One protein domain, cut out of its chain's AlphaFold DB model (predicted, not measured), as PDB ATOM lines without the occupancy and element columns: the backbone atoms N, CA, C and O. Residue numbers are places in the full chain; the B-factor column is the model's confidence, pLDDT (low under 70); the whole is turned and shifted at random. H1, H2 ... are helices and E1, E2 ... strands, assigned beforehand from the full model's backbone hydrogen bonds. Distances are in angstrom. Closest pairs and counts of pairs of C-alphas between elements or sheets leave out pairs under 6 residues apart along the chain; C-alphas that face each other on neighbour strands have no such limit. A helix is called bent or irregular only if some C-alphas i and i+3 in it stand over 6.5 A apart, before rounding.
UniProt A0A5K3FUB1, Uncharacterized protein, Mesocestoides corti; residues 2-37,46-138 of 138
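Overview. This is residues 2 to 37 and 46 to 138 of the 138 residues of an uncharacterized protein of Mesocestoides corti (UniProt A0A5K3FUB1). A long hairpin of two strands, E3 and E4, is sharply bent into a V, and the curved sheet built on it curls round one helix, H2, which lies between the arms of the V. E1 and half of E3 and E4 make one arm; E2, E5 and the other half make the second. The printed part has 129 residues, with H1, then E1 to E5, then H2; the sheet is branched and its neighbour pairs are antiparallel. The class is mixed, helices and strands; the whole is compact, with a radius of gyration of the C-alphas of 15.4 A and spans of 50 by 38 by 28 A.

Along the chain. Find C-alpha 2 at (-55.828, -25.218, 43.235), where H1, residues 2 to 5, begins. Then come E1, residues 15 to 20, and E2, residues 29 to 34. After the cut, look at C-alpha 48, at (-55.634, -34.900, 31.696): there E3, residues 48 to 67, starts and runs 39.9 A. E4, residues 70 to 93, follows with 30.6 A, and E5, residues 99 to 107, with 22.6 A. H2, residues 123 to 137, spans 21.5 A and ends at C-alpha 137, (-51.363, -32.057, 48.903).

Arrangement. Begin with E3, which has three neighbours and bends by 108 degrees at residue 55. On one side of it are E1, where N 17 and O 62 are 2.8 A apart, and E2, where N 31 and O 51 are 2.8 A apart. On the other side is E4, with N 52 and O 87 at 2.8 A; E4 bends by 129 degrees at residue 80. E3, E4 and E5 form a meander, each strand the antiparallel neighbour of the one before, and in the hairpin of E4 and E5 you find N 88 and O 105 at 2.9 A. E1 and E2 are apart. H2 is on the sheet: its closest C-alphas to E5 are those of Asp 135 and Ile 102, 5.5 A, and to E1 those of Phe 133 and Gln 17, 6.8 A. H1 and H2 are close but not clearly touching, the C-alphas of Cys 5 and Gln 137 being 6.6 A apart. In H2, 10 of 11 O i to N i+4 pairs are within hydrogen-bond range; H1 is too short for such a pair.

Size, cuts and confidence. Look for the farthest C-alphas at His 37 and Val 68, 50.8 A apart. Residues 38 to 45 are not printed, and C-alphas 37 and 46 are 11.2 A apart across the cut. The link from E5 to H2 is long; in it residues 112 to 113 pair antiparallel with residues 81 to 82 of E4. The pLDDT is under 70 at residues 23 to 24, 36 to 37 and 116 to 123.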
ATOM      1  N   MET A   2     -56.957 -25.914  42.573       77.50
ATOM      2  CA  MET A   2     -55.828 -25.218  43.235       77.50
ATOM      3  C   MET A   2     -56.203 -24.267  44.378       77.50
ATOM      4  O   MET A   2     -55.503 -24.228  45.386       77.50
ATOM      5  N   GLN A   3     -57.322 -23.542  44.273       77.31
ATOM      6  CA  GLN A   3     -57.791 -22.669  45.361       77.31
ATOM      7  C   GLN A   3     -57.963 -23.442  46.673       77.31
ATOM      8  O   GLN A   3     -57.463 -23.014  47.703       77.31
ATOM      9  N   ASN A   4     -58.593 -24.621  46.609       82.44
ATOM     10  CA  ASN A   4     -58.772 -25.487  47.771       82.44
ATOM     11  C   ASN A   4     -57.448 -26.070  48.292       82.44
ATOM     12  O   ASN A   4     -57.312 -26.297  49.494       82.44
ATOM     13  N   CYS A   5     -56.483 -26.338  47.406       86.00
ATOM     14  CA  CYS A   5     -55.155 -26.791  47.816       86.00
ATOM     15  C   CYS A   5     -54.397 -25.703  48.593       86.00
ATOM     16  O   CYS A   5     -53.794 -25.980  49.622       86.00
ATOM     17  N   LEU A   6     -54.502 -24.450  48.142       88.62
ATOM     18  CA  LEU A   6     -53.865 -23.283  48.759       88.62
ATOM     19  C   LEU A   6     -54.715 -22.639  49.870       88.62
ATOM     20  O   LEU A   6     -54.415 -21.527  50.312       88.62
ATOM     21  N   THR A   7     -55.769 -23.307  50.336       88.81
ATOM     22  CA  THR A   7     -56.500 -22.897  51.538       88.81
ATOM     23  C   THR A   7     -55.676 -23.251  52.770       88.81
ATOM     24  O   THR A   7     -55.100 -24.334  52.854       88.81
ATOM     25  N   ARG A   8     -55.648 -22.366  53.770       89.56
ATOM     26  CA  ARG A   8     -54.989 -22.665  55.045       89.56
ATOM     27  C   ARG A   8     -55.684 -23.846  55.731       89.56
ATOM     28  O   ARG A   8     -56.889 -23.794  55.970       89.56
ATOM     29  N   ARG A   9     -54.927 -24.890  56.070       87.75
ATOM     30  CA  ARG A   9     -55.425 -26.094  56.753       87.75
ATOM     31  C   ARG A   9     -54.754 -26.250  58.121       87.75
ATOM     32  O   ARG A   9     -53.692 -25.677  58.349       87.75
ATOM     33  N   PRO A  10     -55.351 -27.007  59.054       88.38
ATOM     34  CA  PRO A  10     -54.660 -27.409  60.272       88.38
ATOM     35  C   PRO A  10     -53.431 -28.274  59.957       88.38
ATOM     36  O   PRO A  10     -53.407 -29.013  58.969       88.38
ATOM     37  N   CYS A  11     -52.420 -28.226  60.822       88.75
ATOM     38  CA  CYS A  11     -51.291 -29.146  60.743       88.75
ATOM     39  C   CYS A  11     -51.736 -30.567  61.122       88.75
ATOM     40  O   CYS A  11     -52.300 -30.776  62.192       88.75
ATOM     41  N   THR A  12     -51.444 -31.545  60.266       88.06
ATOM     42  CA  THR A  12     -51.735 -32.976  60.496       88.06
ATOM     43  C   THR A  12     -50.508 -33.872  60.322       88.06
ATOM     44  O   THR A  12     -50.577 -35.072  60.570       88.06
ATOM     45  N   SER A  13     -49.382 -33.299  59.891       87.31
ATOM     46  CA  SER A  13     -48.127 -33.999  59.620       87.31
ATOM     47  C   SER A  13     -46.931 -33.046  59.746       87.31
ATOM     48  O   SER A  13     -47.093 -31.822  59.784       87.31
ATOM     49  N   LEU A  14     -45.714 -33.600  59.795       88.00
ATOM     50  CA  LEU A  14     -44.477 -32.820  59.695       88.00
ATOM     51  C   LEU A  14     -44.304 -32.321  58.254       88.00
ATOM     52  O   LEU A  14     -43.899 -33.078  57.378       88.00
ATOM     53  N   SER A  15     -44.617 -31.051  58.006       88.00
ATOM     54  CA  SER A  15     -44.616 -30.477  56.656       88.00
ATOM     55  C   SER A  15     -44.389 -28.962  56.660       88.00
ATOM     56  O   SER A  15     -44.392 -28.301  57.700       88.00
ATOM     57  N   THR A  16     -44.142 -28.399  55.474       88.50
ATOM     58  CA  THR A  16     -44.299 -26.958  55.224       88.50
ATOM     59  C   THR A  16     -45.574 -26.785  54.407       88.50
ATOM     60  O   THR A  16     -45.639 -27.286  53.288       88.50
ATOM     61  N   GLN A  17     -46.574 -26.110  54.962       90.88
ATOM     62  CA  GLN A  17     -47.825 -25.821  54.267       90.88
ATOM     63  C   GLN A  17     -47.737 -24.464  53.587       90.88
ATOM     64  O   GLN A  17     -47.221 -23.522  54.183       90.88
ATOM     65  N   PHE A  18     -48.269 -24.355  52.373       90.94
ATOM     66  CA  PHE A  18     -48.403 -23.088  51.663       90.94
ATOM     67  C   PHE A  18     -49.877 -22.747  51.527       90.94
ATOM     68  O   PHE A  18     -50.694 -23.601  51.193       90.94
ATOM     69  N   TYR A  19     -50.220 -21.492  51.786       91.44
ATOM     70  CA  TYR A  19     -51.587 -21.020  51.649       91.44
ATOM     71  C   TYR A  19     -51.611 -19.605  51.098       91.44
ATOM     72  O   TYR A  19     -50.693 -18.818  51.318       91.44
ATOM     73  N   ARG A  20     -52.661 -19.270  50.359       89.62
ATOM     74  CA  ARG A  20     -52.800 -17.952  49.746       89.62
ATOM     75  C   ARG A  20     -52.940 -16.859  50.807       89.62
ATOM     76  O   ARG A  20     -53.592 -17.051  51.830       89.62
ATOM     77  N   THR A  21     -52.367 -15.693  50.529       86.19
ATOM     78  CA  THR A  21     -52.559 -14.470  51.317       86.19
ATOM     79  C   THR A  21     -53.033 -13.321  50.428       86.19
ATOM     80  O   THR A  21     -52.653 -13.249  49.262       86.19
ATOM     81  N   GLY A  22     -53.876 -12.443  50.974       73.06
ATOM     82  CA  GLY A  22     -54.580 -11.388  50.236       73.06
ATOM     83  C   GLY A  22     -56.081 -11.661  50.093       73.06
ATOM     84  O   GLY A  22     -56.516 -12.812  50.126       73.06
ATOM     85  N   GLU A  23     -56.867 -10.588  49.980       61.19
ATOM     86  CA  GLU A  23     -58.336 -10.651  49.909       61.19
ATOM     87  C   GLU A  23     -58.855 -11.000  48.508       61.19
ATOM     88  O   GLU A  23     -59.926 -11.589  48.384       61.19
ATOM     89  N   SER A  24     -58.098 -10.680  47.454       67.31
ATOM     90  CA  SER A  24     -58.487 -10.975  46.076       67.31
ATOM     91  C   SER A  24     -58.021 -12.364  45.651       67.31
ATOM     92  O   SER A  24     -56.828 -12.684  45.720       67.31
ATOM     93  N   ASP A  25     -58.955 -13.167  45.146       71.31
ATOM     94  CA  ASP A  25     -58.629 -14.374  44.399       71.31
ATOM     95  C   ASP A  25     -57.802 -13.983  43.164       71.31
ATOM     96  O   ASP A  25     -58.272 -13.166  42.371       71.31
ATOM     97  N   PRO A  26     -56.583 -14.521  42.978       78.25
ATOM     98  CA  PRO A  26     -55.861 -14.317  41.733       78.25
ATOM     99  C   PRO A  26     -56.680 -14.904  40.585       78.25
ATOM    100  O   PRO A  26     -57.257 -15.991  40.702       78.25
ATOM    101  N   GLU A  27     -56.729 -14.170  39.481       84.69
ATOM    102  CA  GLU A  27     -57.361 -14.646  38.263       84.69
ATOM    103  C   GLU A  27     -56.487 -15.754  37.669       84.69
ATOM    104  O   GLU A  27     -55.285 -15.574  37.441       84.69
ATOM    105  N   TYR A  28     -57.085 -16.932  37.502       86.69
ATOM    106  CA  TYR A  28     -56.415 -18.109  36.971       86.69
ATOM    107  C   TYR A  28     -56.911 -18.382  35.560       86.69
ATOM    108  O   TYR A  28     -58.091 -18.667  35.361       86.69
ATOM    109  N   ASN A  29     -55.996 -18.377  34.597       90.88
ATOM    110  CA  ASN A  29     -56.271 -18.884  33.262       90.88
ATOM    111  C   ASN A  29     -55.853 -20.356  33.198       90.88
ATOM    112  O   ASN A  29     -54.703 -20.681  33.495       90.88
ATOM    113  N   ILE A  30     -56.786 -21.251  32.867       90.12
ATOM    114  CA  ILE A  30     -56.570 -22.700  32.910       90.12
ATOM    115  C   ILE A  30     -56.755 -23.275  31.510       90.12
ATOM    116  O   ILE A  30     -57.840 -23.202  30.939       90.12
ATOM    117  N   THR A  31     -55.709 -23.916  30.999       93.12
ATOM    118  CA  THR A  31     -55.764 -24.735  29.785       93.12
ATOM    119  C   THR A  31     -55.691 -26.205  30.177       93.12
ATOM    120  O   THR A  31     -54.790 -26.603  30.909       93.12
ATOM    121  N   ILE A  32     -56.626 -27.023  29.692       91.44
ATOM    122  CA  ILE A  32     -56.675 -28.466  29.964       91.44
ATOM    123  C   ILE A  32     -56.416 -29.222  28.664       91.44
ATOM    124  O   ILE A  32     -57.011 -28.921  27.632       91.44
ATOM    125  N   THR A  33     -55.538 -30.218  28.724       89.88
ATOM    126  CA  THR A  33     -55.219 -31.120  27.617       89.88
ATOM    127  C   THR A  33     -55.564 -32.545  28.022       89.88
ATOM    128  O   THR A  33     -55.025 -33.074  28.992       89.88
ATOM    129  N   TYR A  34     -56.464 -33.177  27.276       85.75
ATOM    130  CA  TYR A  34     -56.860 -34.565  27.499       85.75
ATOM    131  C   TYR A  34     -55.978 -35.500  26.674       85.75
ATOM    132  O   TYR A  34     -55.675 -35.209  25.514       85.75
ATOM    133  N   ALA A  35     -55.584 -36.633  27.253       72.00
ATOM    134  CA  ALA A  35     -54.894 -37.671  26.499       72.00
ATOM    135  C   ALA A  35     -55.825 -38.233  25.410       72.00
ATOM    136  O   ALA A  35     -57.009 -38.482  25.652       72.00
ATOM    137  N   SER A  36     -55.301 -38.447  24.202       62.31
ATOM    138  CA  SER A  36     -56.029 -39.137  23.137       62.31
ATOM    139  C   SER A  36     -56.348 -40.561  23.593       62.31
ATOM    140  O   SER A  36     -55.454 -41.280  24.033       62.31
ATOM    141  N   HIS A  37     -57.625 -40.958  23.512       54.44
ATOM    142  CA  HIS A  37     -58.143 -42.253  23.965       54.44
ATOM    143  C   HIS A  37     -57.329 -43.431  23.404       54.44
ATOM    144  O   HIS A  37     -57.633 -43.974  22.346       54.44
ATOM    145  N   PRO A  46     -52.202 -40.289  32.915       81.25
ATOM    146  CA  PRO A  46     -52.924 -39.098  33.330       81.25
ATOM    147  C   PRO A  46     -54.284 -39.027  32.634       81.25
ATOM    148  O   PRO A  46     -54.397 -39.283  31.435       81.25
ATOM    149  N   LEU A  47     -55.319 -38.665  33.395       87.31
ATOM    150  CA  LEU A  47     -56.651 -38.382  32.855       87.31
ATOM    151  C   LEU A  47     -56.600 -37.160  31.936       87.31
ATOM    152  O   LEU A  47     -57.174 -37.144  30.848       87.31
ATOM    153  N   PHE A  48     -55.914 -36.128  32.413       89.00
ATOM    154  CA  PHE A  48     -55.634 -34.900  31.696       89.00
ATOM    155  C   PHE A  48     -54.413 -34.227  32.315       89.00
ATOM    156  O   PHE A  48     -54.094 -34.440  33.485       89.00
ATOM    157  N   SER A  49     -53.769 -33.378  31.534       90.75
ATOM    158  CA  SER A  49     -52.771 -32.429  32.010       90.75
ATOM    159  C   SER A  49     -53.392 -31.040  31.999       90.75
ATOM    160  O   SER A  49     -54.242 -30.741  31.155       90.75
ATOM    161  N   PHE A  50     -52.984 -30.172  32.916       91.06
ATOM    162  CA  PHE A  50     -53.393 -28.774  32.882       91.06
ATOM    163  C   PHE A  50     -52.202 -27.832  33.001       91.06
ATOM    164  O   PHE A  50     -51.173 -28.151  33.594       91.06
ATOM    165  N   GLU A  51     -52.390 -26.649  32.436       93.38
ATOM    166  CA  GLU A  51     -51.550 -25.478  32.611       93.38
ATOM    167  C   GLU A  51     -52.410 -24.394  33.264       93.38
ATOM    168  O   GLU A  51     -53.449 -24.009  32.728       93.38
ATOM    169  N   LEU A  52     -51.993 -23.923  34.433       91.56
ATOM    170  CA  LEU A  52     -52.629 -22.834  35.162       91.56
ATOM    171  C   LEU A  52     -51.688 -21.635  35.171       91.56
ATOM    172  O   LEU A  52     -50.552 -21.746  35.625       91.56
ATOM    173  N   ARG A  53     -52.173 -20.486  34.699       93.25
ATOM    174  CA  ARG A  53     -51.434 -19.221  34.647       93.25
ATOM    175  C   ARG A  53     -52.063 -18.170  35.545       93.25
ATOM    176  O   ARG A  53     -53.287 -18.090  35.625       93.25
ATOM    177  N   THR A  54     -51.235 -17.346  36.175       91.69
ATOM    178  CA  THR A  54     -51.678 -16.132  36.868       91.69
ATOM    179  C   THR A  54     -50.565 -15.086  36.919       91.69
ATOM    180  O   THR A  54     -49.393 -15.430  37.068       91.69
ATOM    181  N   ASP A  55     -50.917 -13.806  36.815       91.06
ATOM    182  CA  ASP A  55     -49.942 -12.707  36.765       91.06
ATOM    183  C   ASP A  55     -49.203 -12.514  38.088       91.06
ATOM    184  O   ASP A  55     -48.043 -12.102  38.114       91.06
ATOM    185  N   ALA A  56     -49.865 -12.814  39.207       89.12
ATOM    186  CA  ALA A  56     -49.277 -12.688  40.525       89.12
ATOM    187  C   ALA A  56     -49.877 -13.695  41.502       89.12
ATOM    188  O   ALA A  56     -51.087 -13.906  41.562       89.12
ATOM    189  N   MET A  57     -49.019 -14.267  42.341       88.94
ATOM    190  CA  MET A  57     -49.425 -15.137  43.435       88.94
ATOM    191  C   MET A  57     -48.715 -14.720  44.715       88.94
ATOM    192  O   MET A  57     -47.493 -14.582  44.747       88.94
ATOM    193  N   ALA A  58     -49.483 -14.551  45.789       90.06
ATOM    194  CA  ALA A  58     -48.957 -14.311  47.122       90.06
ATOM    195  C   ALA A  58     -49.320 -15.480  48.043       90.06
ATOM    196  O   ALA A  58     -50.494 -15.803  48.235       90.06
ATOM    197  N   LEU A  59     -48.300 -16.106  48.624       90.38
ATOM    198  CA  LEU A  59     -48.426 -17.254  49.517       90.38
ATOM    199  C   LEU A  59     -47.817 -16.931  50.877       90.38
ATOM    200  O   LEU A  59     -46.740 -16.360  50.961       90.38
ATOM    201  N   MET A  60     -48.464 -17.334  51.954       90.75
ATOM    202  CA  MET A  60     -47.808 -17.529  53.241       90.75
ATOM    203  C   MET A  60     -47.402 -18.991  53.368       90.75
ATOM    204  O   MET A  60     -47.947 -19.860  52.681       90.75
ATOM    205  N   ALA A  61     -46.447 -19.267  54.254       90.06
ATOM    206  CA  ALA A  61     -46.122 -20.645  54.579       90.06
ATOM    207  C   ALA A  61     -46.022 -20.872  56.080       90.06
ATOM    208  O   ALA A  61     -45.412 -20.083  56.801       90.06
ATOM    209  N   ASP A  62     -46.575 -21.995  56.517       90.88
ATOM    210  CA  ASP A  62     -46.548 -22.463  57.892       90.88
ATOM    211  C   ASP A  62     -45.614 -23.677  57.998       90.88
ATOM    212  O   ASP A  62     -45.675 -24.608  57.196       90.88
ATOM    213  N   THR A  63     -44.726 -23.687  58.993       89.44
ATOM    214  CA  THR A  63     -43.990 -24.904  59.369       89.44
ATOM    215  C   THR A  63     -44.797 -25.669  60.401       89.44
ATOM    216  O   THR A  63     -45.010 -25.163  61.503       89.44
ATOM    217  N   CYS A  64     -45.196 -26.890  60.066       89.50
ATOM    218  CA  CYS A  64     -45.882 -27.801  60.968       89.50
ATOM    219  C   CYS A  64     -44.873 -28.694  61.694       89.50
ATOM    220  O   CYS A  64     -44.023 -29.331  61.067       89.50
ATOM    221  N   THR A  65     -44.980 -28.764  63.019       89.94
ATOM    222  CA  THR A  65     -44.151 -29.637  63.860       89.94
ATOM    223  C   THR A  65     -44.997 -30.488  64.785       89.94
ATOM    224  O   THR A  65     -46.159 -30.178  65.034       89.94
ATOM    225  N   HIS A  66     -44.396 -31.543  65.318       91.00
ATOM    226  CA  HIS A  66     -45.026 -32.443  66.268       91.00
ATOM    227  C   HIS A  66     -44.504 -32.159  67.677       91.00
ATOM    228  O   HIS A  66     -43.293 -32.192  67.899       91.00
ATOM    229  N   ASN A  67     -45.404 -31.887  68.618       86.56
ATOM    230  CA  ASN A  67     -45.072 -31.704  70.025       86.56
ATOM    231  C   ASN A  67     -46.101 -32.425  70.902       86.56
ATOM    232  O   ASN A  67     -47.296 -32.207  70.733       86.56
ATOM    233  N   VAL A  68     -45.635 -33.281  71.819       83.81
ATOM    234  CA  VAL A  68     -46.463 -34.060  72.768       83.81
ATOM    235  C   VAL A  68     -47.762 -34.589  72.126       83.81
ATOM    236  O   VAL A  68     -48.864 -34.314  72.587       83.81
ATOM    237  N   ASN A  69     -47.629 -35.340  71.029       84.62
ATOM    238  CA  ASN A  69     -48.734 -35.980  70.292       84.62
ATOM    239  C   ASN A  69     -49.696 -35.047  69.536       84.62
ATOM    240  O   ASN A  69     -50.724 -35.507  69.042       84.62
ATOM    241  N   LEU A  70     -49.372 -33.760  69.402       89.31
ATOM    242  CA  LEU A  70     -50.152 -32.805  68.621       89.31
ATOM    243  C   LEU A  70     -49.301 -32.184  67.515       89.31
ATOM    244  O   LEU A  70     -48.152 -31.785  67.721       89.31
ATOM    245  N   PHE A  71     -49.891 -32.080  66.327       89.94
ATOM    246  CA  PHE A  71     -49.330 -31.278  65.251       89.94
ATOM    247  C   PHE A  71     -49.743 -29.823  65.437       89.94
ATOM    248  O   PHE A  71     -50.919 -29.512  65.609       89.94
ATOM    249  N   MET A  72     -48.766 -28.924  65.396       90.19
ATOM    250  CA  MET A  72     -48.988 -27.496  65.582       90.19
ATOM    251  C   MET A  72     -48.162 -26.671  64.603       90.19
ATOM    252  O   MET A  72     -47.087 -27.088  64.160       90.19
ATOM    253  N   THR A  73     -48.656 -25.473  64.301       88.69
ATOM    254  CA  THR A  73     -47.913 -24.471  63.538       88.69
ATOM    255  C   THR A  73     -46.814 -23.887  64.421       88.69
ATOM    256  O   THR A  73     -47.096 -23.227  65.418       88.69
ATOM    257  N   LEU A  74     -45.555 -24.128  64.058       83.25
ATOM    258  CA  LEU A  74     -44.390 -23.608  64.776       83.25
ATOM    259  C   LEU A  74     -44.042 -22.181  64.344       83.25
ATOM    260  O   LEU A  74     -43.686 -21.340  65.165       83.25
ATOM    261  N   ARG A  75     -44.067 -21.934  63.032       80.38
ATOM    262  CA  ARG A  75     -43.685 -20.656  62.423       80.38
ATOM    263  C   ARG A  75     -44.581 -20.364  61.245       80.38
ATOM    264  O   ARG A  75     -44.732 -21.222  60.382       80.38
ATOM    265  N   THR A  76     -45.057 -19.131  61.195       82.88
ATOM    266  CA  THR A  76     -45.665 -18.540  60.013       82.88
ATOM    267  C   THR A  76     -44.649 -17.607  59.387       82.88
ATOM    268  O   THR A  76     -44.132 -16.699  60.043       82.88
ATOM    269  N   TYR A  77     -44.345 -17.830  58.119       83.75
ATOM    270  CA  TYR A  77     -43.507 -16.929  57.357       83.75
ATOM    271  C   TYR A  77     -44.371 -15.922  56.601       83.75
ATOM    272  O   TYR A  77     -45.455 -16.245  56.115       83.75
ATOM    273  N   GLY A  78     -43.865 -14.689  56.520       80.62
ATOM    274  CA  GLY A  78     -44.479 -13.615  55.743       80.62
ATOM    275  C   GLY A  78     -44.633 -13.947  54.249       80.62
ATOM    276  O   GLY A  78     -44.188 -15.001  53.789       80.62
ATOM    277  N   PRO A  79     -45.258 -13.040  53.483       87.94
ATOM    278  CA  PRO A  79     -45.676 -13.316  52.118       87.94
ATOM    279  C   PRO A  79     -44.490 -13.629  51.197       87.94
ATOM    280  O   PRO A  79     -43.525 -12.871  51.113       87.94
ATOM    281  N   ILE A  80     -44.620 -14.735  50.479       89.31
ATOM    282  CA  ILE A  80     -43.854 -15.129  49.307       89.31
ATOM    283  C   ILE A  80     -44.637 -14.633  48.096       89.31
ATOM    284  O   ILE A  80     -45.771 -15.064  47.891       89.31
ATOM    285  N   ARG A  81     -44.068 -13.721  47.310       89.75
ATOM    286  CA  ARG A  81     -44.716 -13.190  46.103       89.75
ATOM    287  C   ARG A  81     -43.994 -13.685  44.866       89.75
ATOM    288  O   ARG A  81     -42.773 -13.555  44.795       89.75
ATOM    289  N   LEU A  82     -44.767 -14.205  43.928       88.81
ATOM    290  CA  LEU A  82     -44.349 -14.709  42.627       88.81
ATOM    291  C   LEU A  82     -45.079 -13.909  41.540       88.81
ATOM    292  O   LEU A  82     -46.277 -13.660  41.694       88.81
ATOM    293  N   SER A  83     -44.393 -13.531  40.462       91.12
ATOM    294  CA  SER A  83     -45.007 -12.942  39.259       91.12
ATOM    295  C   SER A  83     -45.070 -13.945  38.108       91.12
ATOM    296  O   SER A  83     -44.221 -14.827  38.028       91.12
ATOM    297  N   GLU A  84     -46.024 -13.782  37.193       91.81
ATOM    298  CA  GLU A  84     -46.147 -14.557  35.945       91.81
ATOM    299  C   GLU A  84     -46.077 -16.075  36.181       91.81
ATOM    300  O   GLU A  84     -45.313 -16.805  35.552       91.81
ATOM    301  N   VAL A  85     -46.841 -16.552  37.162       90.38
ATOM    302  CA  VAL A  85     -46.805 -17.940  37.612       90.38
ATOM    303  C   VAL A  85     -47.477 -18.839  36.589       90.38
ATOM    304  O   VAL A  85     -48.624 -18.614  36.211       90.38
ATOM    305  N   VAL A  86     -46.787 -19.913  36.219       92.62
ATOM    306  CA  VAL A  86     -47.308 -21.006  35.406       92.62
ATOM    307  C   VAL A  86     -47.096 -22.326  36.143       92.62
ATOM    308  O   VAL A  86     -45.967 -22.734  36.410       92.62
ATOM    309  N   LEU A  87     -48.190 -23.005  36.474       91.38
ATOM    310  CA  LEU A  87     -48.194 -24.345  37.045       91.38
ATOM    311  C   LEU A  87     -48.652 -25.346  35.987       91.38
ATOM    312  O   LEU A  87     -49.780 -25.271  35.507       91.38
ATOM    313  N   TYR A  88     -47.796 -26.311  35.684       92.69
ATOM    314  CA  TYR A  88     -48.147 -27.500  34.920       92.69
ATOM    315  C   TYR A  88     -48.313 -28.673  35.869       92.69
ATOM    316  O   TYR A  88     -47.448 -28.857  36.724       92.69
ATOM    317  N   ALA A  89     -49.353 -29.483  35.703       91.06
ATOM    318  CA  ALA A  89     -49.462 -30.761  36.399       91.06
ATOM    319  C   ALA A  89     -50.316 -31.761  35.618       91.06
ATOM    320  O   ALA A  89     -51.193 -31.393  34.831       91.06
ATOM    321  N   ASP A  90     -50.056 -33.035  35.879       89.69
ATOM    322  CA  ASP A  90     -50.833 -34.160  35.386       89.69
ATOM    323  C   ASP A  90     -51.822 -34.592  36.467       89.69
ATOM    324  O   ASP A  90     -51.449 -34.731  37.631       89.69
ATOM    325  N   VAL A  91     -53.076 -34.835  36.099       88.31
ATOM    326  CA  VAL A  91     -54.097 -35.327  37.027       88.31
ATOM    327  C   VAL A  91     -54.296 -36.818  36.818       88.31
ATOM    328  O   VAL A  91     -54.661 -37.266  35.730       88.31
ATOM    329  N   VAL A  92     -54.088 -37.584  37.880       88.38
ATOM    330  CA  VAL A  92     -54.276 -39.038  37.927       88.38
ATOM    331  C   VAL A  92     -55.329 -39.409  38.964       88.38
ATOM    332  O   VAL A  92     -55.693 -38.605  39.824       88.38
ATOM    333  N   VAL A  93     -55.816 -40.644  38.879       87.00
ATOM    334  CA  VAL A  93     -56.674 -41.253  39.898       87.00
ATOM    335  C   VAL A  93     -55.875 -42.334  40.607       87.00
ATOM    336  O   VAL A  93     -55.265 -43.177  39.949       87.00
ATOM    337  N   ASP A  94     -55.856 -42.302  41.936       82.38
ATOM    338  CA  ASP A  94     -55.191 -43.330  42.735       82.38
ATOM    339  C   ASP A  94     -56.057 -44.595  42.911       82.38
ATOM    340  O   ASP A  94     -57.198 -44.697  42.456       82.38
ATOM    341  N   THR A  95     -55.520 -45.587  43.624       84.38
ATOM    342  CA  THR A  95     -56.224 -46.848  43.915       84.38
ATOM    343  C   THR A  95     -57.444 -46.683  44.828       84.38
ATOM    344  O   THR A  95     -58.217 -47.629  44.980       84.38
ATOM    345  N   ARG A  96     -57.632 -45.507  45.434       87.25
ATOM    346  CA  ARG A  96     -58.768 -45.147  46.293       87.25
ATOM    347  C   ARG A  96     -59.791 -44.274  45.562       87.25
ATOM    348  O   ARG A  96     -60.685 -43.730  46.211       87.25
ATOM    349  N   CYS A  97     -59.680 -44.156  44.239       83.00
ATOM    350  CA  CYS A  97     -60.513 -43.294  43.403       83.00
ATOM    351  C   CYS A  97     -60.414 -41.799  43.759       83.00
ATOM    352  O   CYS A  97     -61.356 -41.043  43.514       83.00
ATOM    353  N   GLN A  98     -59.297 -41.363  44.341       84.38
ATOM    354  CA  GLN A  98     -59.026 -39.958  44.629       84.38
ATOM    355  C   GLN A  98     -58.216 -39.326  43.499       84.38
ATOM    356  O   GLN A  98     -57.367 -39.971  42.884       84.38
ATOM    357  N   LEU A  99     -58.517 -38.060  43.204       86.12
ATOM    358  CA  LEU A  99     -57.757 -37.269  42.242       86.12
ATOM    359  C   LEU A  99     -56.489 -36.753  42.910       86.12
ATOM    360  O   LEU A  99     -56.563 -36.195  44.003       86.12
ATOM    361  N   HIS A 100     -55.365 -36.892  42.219       84.88
ATOM    362  CA  HIS A 100     -54.079 -36.365  42.657       84.88
ATOM    363  C   HIS A 100     -53.361 -35.689  41.500       84.88
ATOM    364  O   HIS A 100     -53.497 -36.097  40.341       84.88
ATOM    365  N   MET A 101     -52.573 -34.673  41.832       87.50
ATOM    366  CA  MET A 101     -51.627 -34.063  40.907       87.50
ATOM    367  C   MET A 101     -50.282 -34.784  40.976       87.50
ATOM    368  O   MET A 101     -49.774 -35.068  42.057       87.50
ATOM    369  N   ILE A 102     -49.689 -35.067  39.819       85.81
ATOM    370  CA  ILE A 102     -48.319 -35.571  39.703       85.81
ATOM    371  C   ILE A 102     -47.546 -34.764  38.662       85.81
ATOM    372  O   ILE A 102     -48.112 -33.998  37.881       85.81
ATOM    373  N   ASN A 103     -46.226 -34.970  38.633       85.75
ATOM    374  CA  ASN A 103     -45.314 -34.333  37.684       85.75
ATOM    375  C   ASN A 103     -45.389 -32.799  37.690       85.75
ATOM    376  O   ASN A 103     -45.091 -32.176  36.665       85.75
ATOM    377  N   SER A 104     -45.728 -32.175  38.825       86.94
ATOM    378  CA  SER A 104     -45.952 -30.733  38.847       86.94
ATOM    379  C   SER A 104     -44.681 -29.962  38.493       86.94
ATOM    380  O   SER A 104     -43.558 -30.294  38.906       86.94
ATOM    381  N   ARG A 105     -44.835 -28.898  37.710       89.44
ATOM    382  CA  ARG A 105     -43.765 -27.965  37.350       89.44
ATOM    383  C   ARG A 105     -44.264 -26.556  37.575       89.44
ATOM    384  O   ARG A 105     -45.277 -26.162  37.012       89.44
ATOM    385  N   LEU A 106     -43.521 -25.813  38.382       88.12
ATOM    386  CA  LEU A 106     -43.806 -24.420  38.660       88.12
ATOM    387  C   LEU A 106     -42.759 -23.559  37.958       88.12
ATOM    388  O   LEU A 106     -41.565 -23.680  38.236       88.12
ATOM    389  N   VAL A 107     -43.228 -22.709  37.058       88.25
ATOM    390  CA  VAL A 107     -42.465 -21.652  36.399       88.25
ATOM    391  C   VAL A 107     -43.044 -20.320  36.862       88.25
ATOM    392  O   VAL A 107     -44.212 -20.233  37.232       88.25
ATOM    393  N   PHE A 108     -42.218 -19.291  36.905       86.25
ATOM    394  CA  PHE A 108     -42.625 -17.930  37.216       86.25
ATOM    395  C   PHE A 108     -41.653 -16.975  36.527       86.25
ATOM    396  O   PHE A 108     -40.590 -17.409  36.071       86.25
ATOM    397  N   GLY A 109     -42.036 -15.707  36.426       84.94
ATOM    398  CA  GLY A 109     -41.205 -14.661  35.840       84.94
ATOM    399  C   GLY A 109     -40.027 -14.269  36.736       84.94
ATOM    400  O   GLY A 109     -39.619 -14.989  37.648       84.94
ATOM    401  N   ASP A 110     -39.491 -13.076  36.514       80.44
ATOM    402  CA  ASP A 110     -38.232 -12.663  37.149       80.44
ATOM    403  C   ASP A 110     -38.376 -12.236  38.622       80.44
ATOM    404  O   ASP A 110     -37.377 -12.074  39.329       80.44
ATOM    405  N   ILE A 111     -39.605 -12.053  39.120       79.69
ATOM    406  CA  ILE A 111     -39.852 -11.542  40.472       79.69
ATOM    407  C   ILE A 111     -40.278 -12.675  41.408       79.69
ATOM    408  O   ILE A 111     -41.419 -13.142  41.401       79.69
ATOM    409  N   LEU A 112     -39.359 -13.041  42.303       83.44
ATOM    410  CA  LEU A 112     -39.650 -13.780  43.530       83.44
ATOM    411  C   LEU A 112     -39.174 -12.969  44.737       83.44
ATOM    412  O   LEU A 112     -37.997 -12.635  44.856       83.44
ATOM    413  N   SER A 113     -40.080 -12.718  45.679       84.56
ATOM    414  CA  SER A 113     -39.741 -12.135  46.981       84.56
ATOM    415  C   SER A 113     -40.230 -13.040  48.102       84.56
ATOM    416  O   SER A 113     -41.328 -13.583  48.025       84.56
ATOM    417  N   PHE A 114     -39.415 -13.234  49.135       83.62
ATOM    418  CA  PHE A 114     -39.765 -14.025  50.314       83.62
ATOM    419  C   PHE A 114     -39.062 -13.468  51.561       83.62
ATOM    420  O   PHE A 114     -38.041 -12.787  51.441       83.62
ATOM    421  N   PRO A 115     -39.574 -13.748  52.772       78.44
ATOM    422  CA  PRO A 115     -38.944 -13.287  54.005       78.44
ATOM    423  C   PRO A 115     -37.539 -13.874  54.179       78.44
ATOM    424  O   PRO A 115     -37.352 -15.084  54.061       78.44
ATOM    425  N   VAL A 116     -36.569 -13.041  54.571       69.19
ATOM    426  CA  VAL A 116     -35.156 -13.437  54.774       69.19
ATOM    427  C   VAL A 116     -35.015 -14.642  55.723       69.19
ATOM    428  O   VAL A 116     -34.181 -15.520  55.519       69.19
ATOM    429  N   ASN A 117     -35.905 -14.751  56.713       68.62
ATOM    430  CA  ASN A 117     -35.882 -15.806  57.729       68.62
ATOM    431  C   ASN A 117     -36.606 -17.104  57.327       68.62
ATOM    432  O   ASN A 117     -36.789 -17.970  58.182       68.62
ATOM    433  N   PHE A 118     -37.026 -17.268  56.064       69.94
ATOM    434  CA  PHE A 118     -37.855 -18.408  55.645       69.94
ATOM    435  C   PHE A 118     -37.224 -19.782  55.925       69.94
ATOM    436  O   PHE A 118     -37.959 -20.745  56.096       69.94
ATOM    437  N   SER A 119     -35.886 -19.885  56.000       60.72
ATOM    438  CA  SER A 119     -35.147 -21.029  56.585       60.72
ATOM    439  C   SER A 119     -33.605 -20.883  56.474       60.72
ATOM    440  O   SER A 119     -32.920 -21.905  56.497       60.72
ATOM    441  N   ASN A 120     -33.027 -19.683  56.282       57.59
ATOM    442  CA  ASN A 120     -31.631 -19.497  55.809       57.59
ATOM    443  C   ASN A 120     -31.330 -20.207  54.471       57.59
ATOM    444  O   ASN A 120     -30.203 -20.629  54.221       57.59
ATOM    445  N   LYS A 121     -32.342 -20.404  53.616       62.22
ATOM    446  CA  LYS A 121     -32.200 -21.182  52.380       62.22
ATOM    447  C   LYS A 121     -32.231 -20.305  51.133       62.22
ATOM    448  O   LYS A 121     -32.905 -19.283  51.090       62.22
ATOM    449  N   ILE A 122     -31.503 -20.766  50.120       66.00
ATOM    450  CA  ILE A 122     -31.408 -20.178  48.781       66.00
ATOM    451  C   ILE A 122     -32.744 -20.372  48.040       66.00
ATOM    452  O   ILE A 122     -33.437 -21.366  48.270       66.00
ATOM    453  N   TYR A 123     -33.058 -19.446  47.128       69.12
ATOM    454  CA  TYR A 123     -34.146 -19.462  46.133       69.12
ATOM    455  C   TYR A 123     -34.666 -20.866  45.757       69.12
ATOM    456  O   TYR A 123     -35.846 -21.169  45.945       69.12
ATOM    457  N   ALA A 124     -33.774 -21.762  45.318       71.25
ATOM    458  CA  ALA A 124     -34.133 -23.095  44.832       71.25
ATOM    459  C   ALA A 124     -34.864 -23.955  45.880       71.25
ATOM    460  O   ALA A 124     -35.713 -24.775  45.538       71.25
ATOM    461  N   SER A 125     -34.591 -23.751  47.173       79.75
ATOM    462  CA  SER A 125     -35.247 -24.524  48.225       79.75
ATOM    463  C   SER A 125     -36.696 -24.112  48.466       79.75
ATOM    464  O   SER A 125     -37.461 -24.952  48.939       79.75
ATOM    465  N   VAL A 126     -37.068 -22.851  48.230       80.25
ATOM    466  CA  VAL A 126     -38.458 -22.401  48.414       80.25
ATOM    467  C   VAL A 126     -39.327 -23.013  47.322       80.25
ATOM    468  O   VAL A 126     -40.363 -23.599  47.623       80.25
ATOM    469  N   LEU A 127     -38.844 -22.977  46.081       81.81
ATOM    470  CA  LEU A 127     -39.525 -23.575  44.934       81.81
ATOM    471  C   LEU A 127     -39.663 -25.080  45.059       81.81
ATOM    472  O   LEU A 127     -40.745 -25.610  44.837       81.81
ATOM    473  N   GLN A 128     -38.592 -25.762  45.468       84.44
ATOM    474  CA  GLN A 128     -38.649 -27.199  45.677       84.44
ATOM    475  C   GLN A 128     -39.685 -27.563  46.746       84.44
ATOM    476  O   GLN A 128     -40.455 -28.495  46.553       84.44
ATOM    477  N   LYS A 129     -39.747 -26.806  47.851       86.69
ATOM    478  CA  LYS A 129     -40.758 -27.020  48.894       86.69
ATOM    479  C   LYS A 129     -42.177 -26.777  48.388       86.69
ATOM    480  O   LYS A 129     -43.059 -27.556  48.725       86.69
ATOM    481  N   LEU A 130     -42.396 -25.716  47.611       87.25
ATOM    482  CA  LEU A 130     -43.709 -25.409  47.046       87.25
ATOM    483  C   LEU A 130     -44.144 -26.479  46.040       87.25
ATOM    484  O   LEU A 130     -45.279 -26.934  46.096       87.25
ATOM    485  N   LYS A 131     -43.232 -26.941  45.179       87.31
ATOM    486  CA  LYS A 131     -43.484 -28.060  44.268       87.31
ATOM    487  C   LYS A 131     -43.867 -29.328  45.034       87.31
ATOM    488  O   LYS A 131     -44.910 -29.896  44.753       87.31
ATOM    489  N   THR A 132     -43.056 -29.732  46.014       86.06
ATOM    490  CA  THR A 132     -43.343 -30.914  46.841       86.06
ATOM    491  C   THR A 132     -44.684 -30.779  47.557       86.06
ATOM    492  O   THR A 132     -45.449 -31.728  47.591       86.06
ATOM    493  N   PHE A 133     -45.016 -29.590  48.069       88.19
ATOM    494  CA  PHE A 133     -46.333 -29.347  48.651       88.19
ATOM    495  C   PHE A 133     -47.468 -29.559  47.639       88.19
ATOM    496  O   PHE A 133     -48.461 -30.184  47.990       88.19
ATOM    497  N   ILE A 134     -47.330 -29.066  46.403       87.94
ATOM    498  CA  ILE A 134     -48.355 -29.240  45.366       87.94
ATOM    499  C   ILE A 134     -48.529 -30.720  45.012       87.94
ATOM    500  O   ILE A 134     -49.655 -31.208  45.016       87.94
ATOM    501  N   ASP A 135     -47.425 -31.431  44.770       84.06
ATOM    502  CA  ASP A 135     -47.444 -32.863  44.445       84.06
ATOM    503  C   ASP A 135     -48.043 -33.705  45.596       84.06
ATOM    504  O   ASP A 135     -48.781 -34.657  45.353       84.06
ATOM    505  N   ASP A 136     -47.774 -33.344  46.858       84.12
ATOM    506  CA  ASP A 136     -48.217 -34.127  48.018       84.12
ATOM    507  C   ASP A 136     -49.644 -33.789  48.498       84.12
ATOM    508  O   ASP A 136     -50.242 -34.593  49.216       84.12
ATOM    509  N   GLN A 137     -50.168 -32.586  48.217       82.94
ATOM    510  CA  GLN A 137     -51.363 -32.057  48.903       82.94
ATOM    511  C   GLN A 137     -52.541 -31.632  48.001       82.94
ATOM    512  O   GLN A 137     -53.612 -31.357  48.565       82.94
ATOM    513  N   CYS A 138     -52.386 -31.535  46.671       83.81
ATOM    514  CA  CYS A 138     -53.383 -30.888  45.786       83.81
ATOM    515  C   CYS A 138     -54.402 -31.797  45.048       83.81
ATOM    516  O   CYS A 138     -53.993 -32.773  44.390       83.81
TER     517      CYS A 138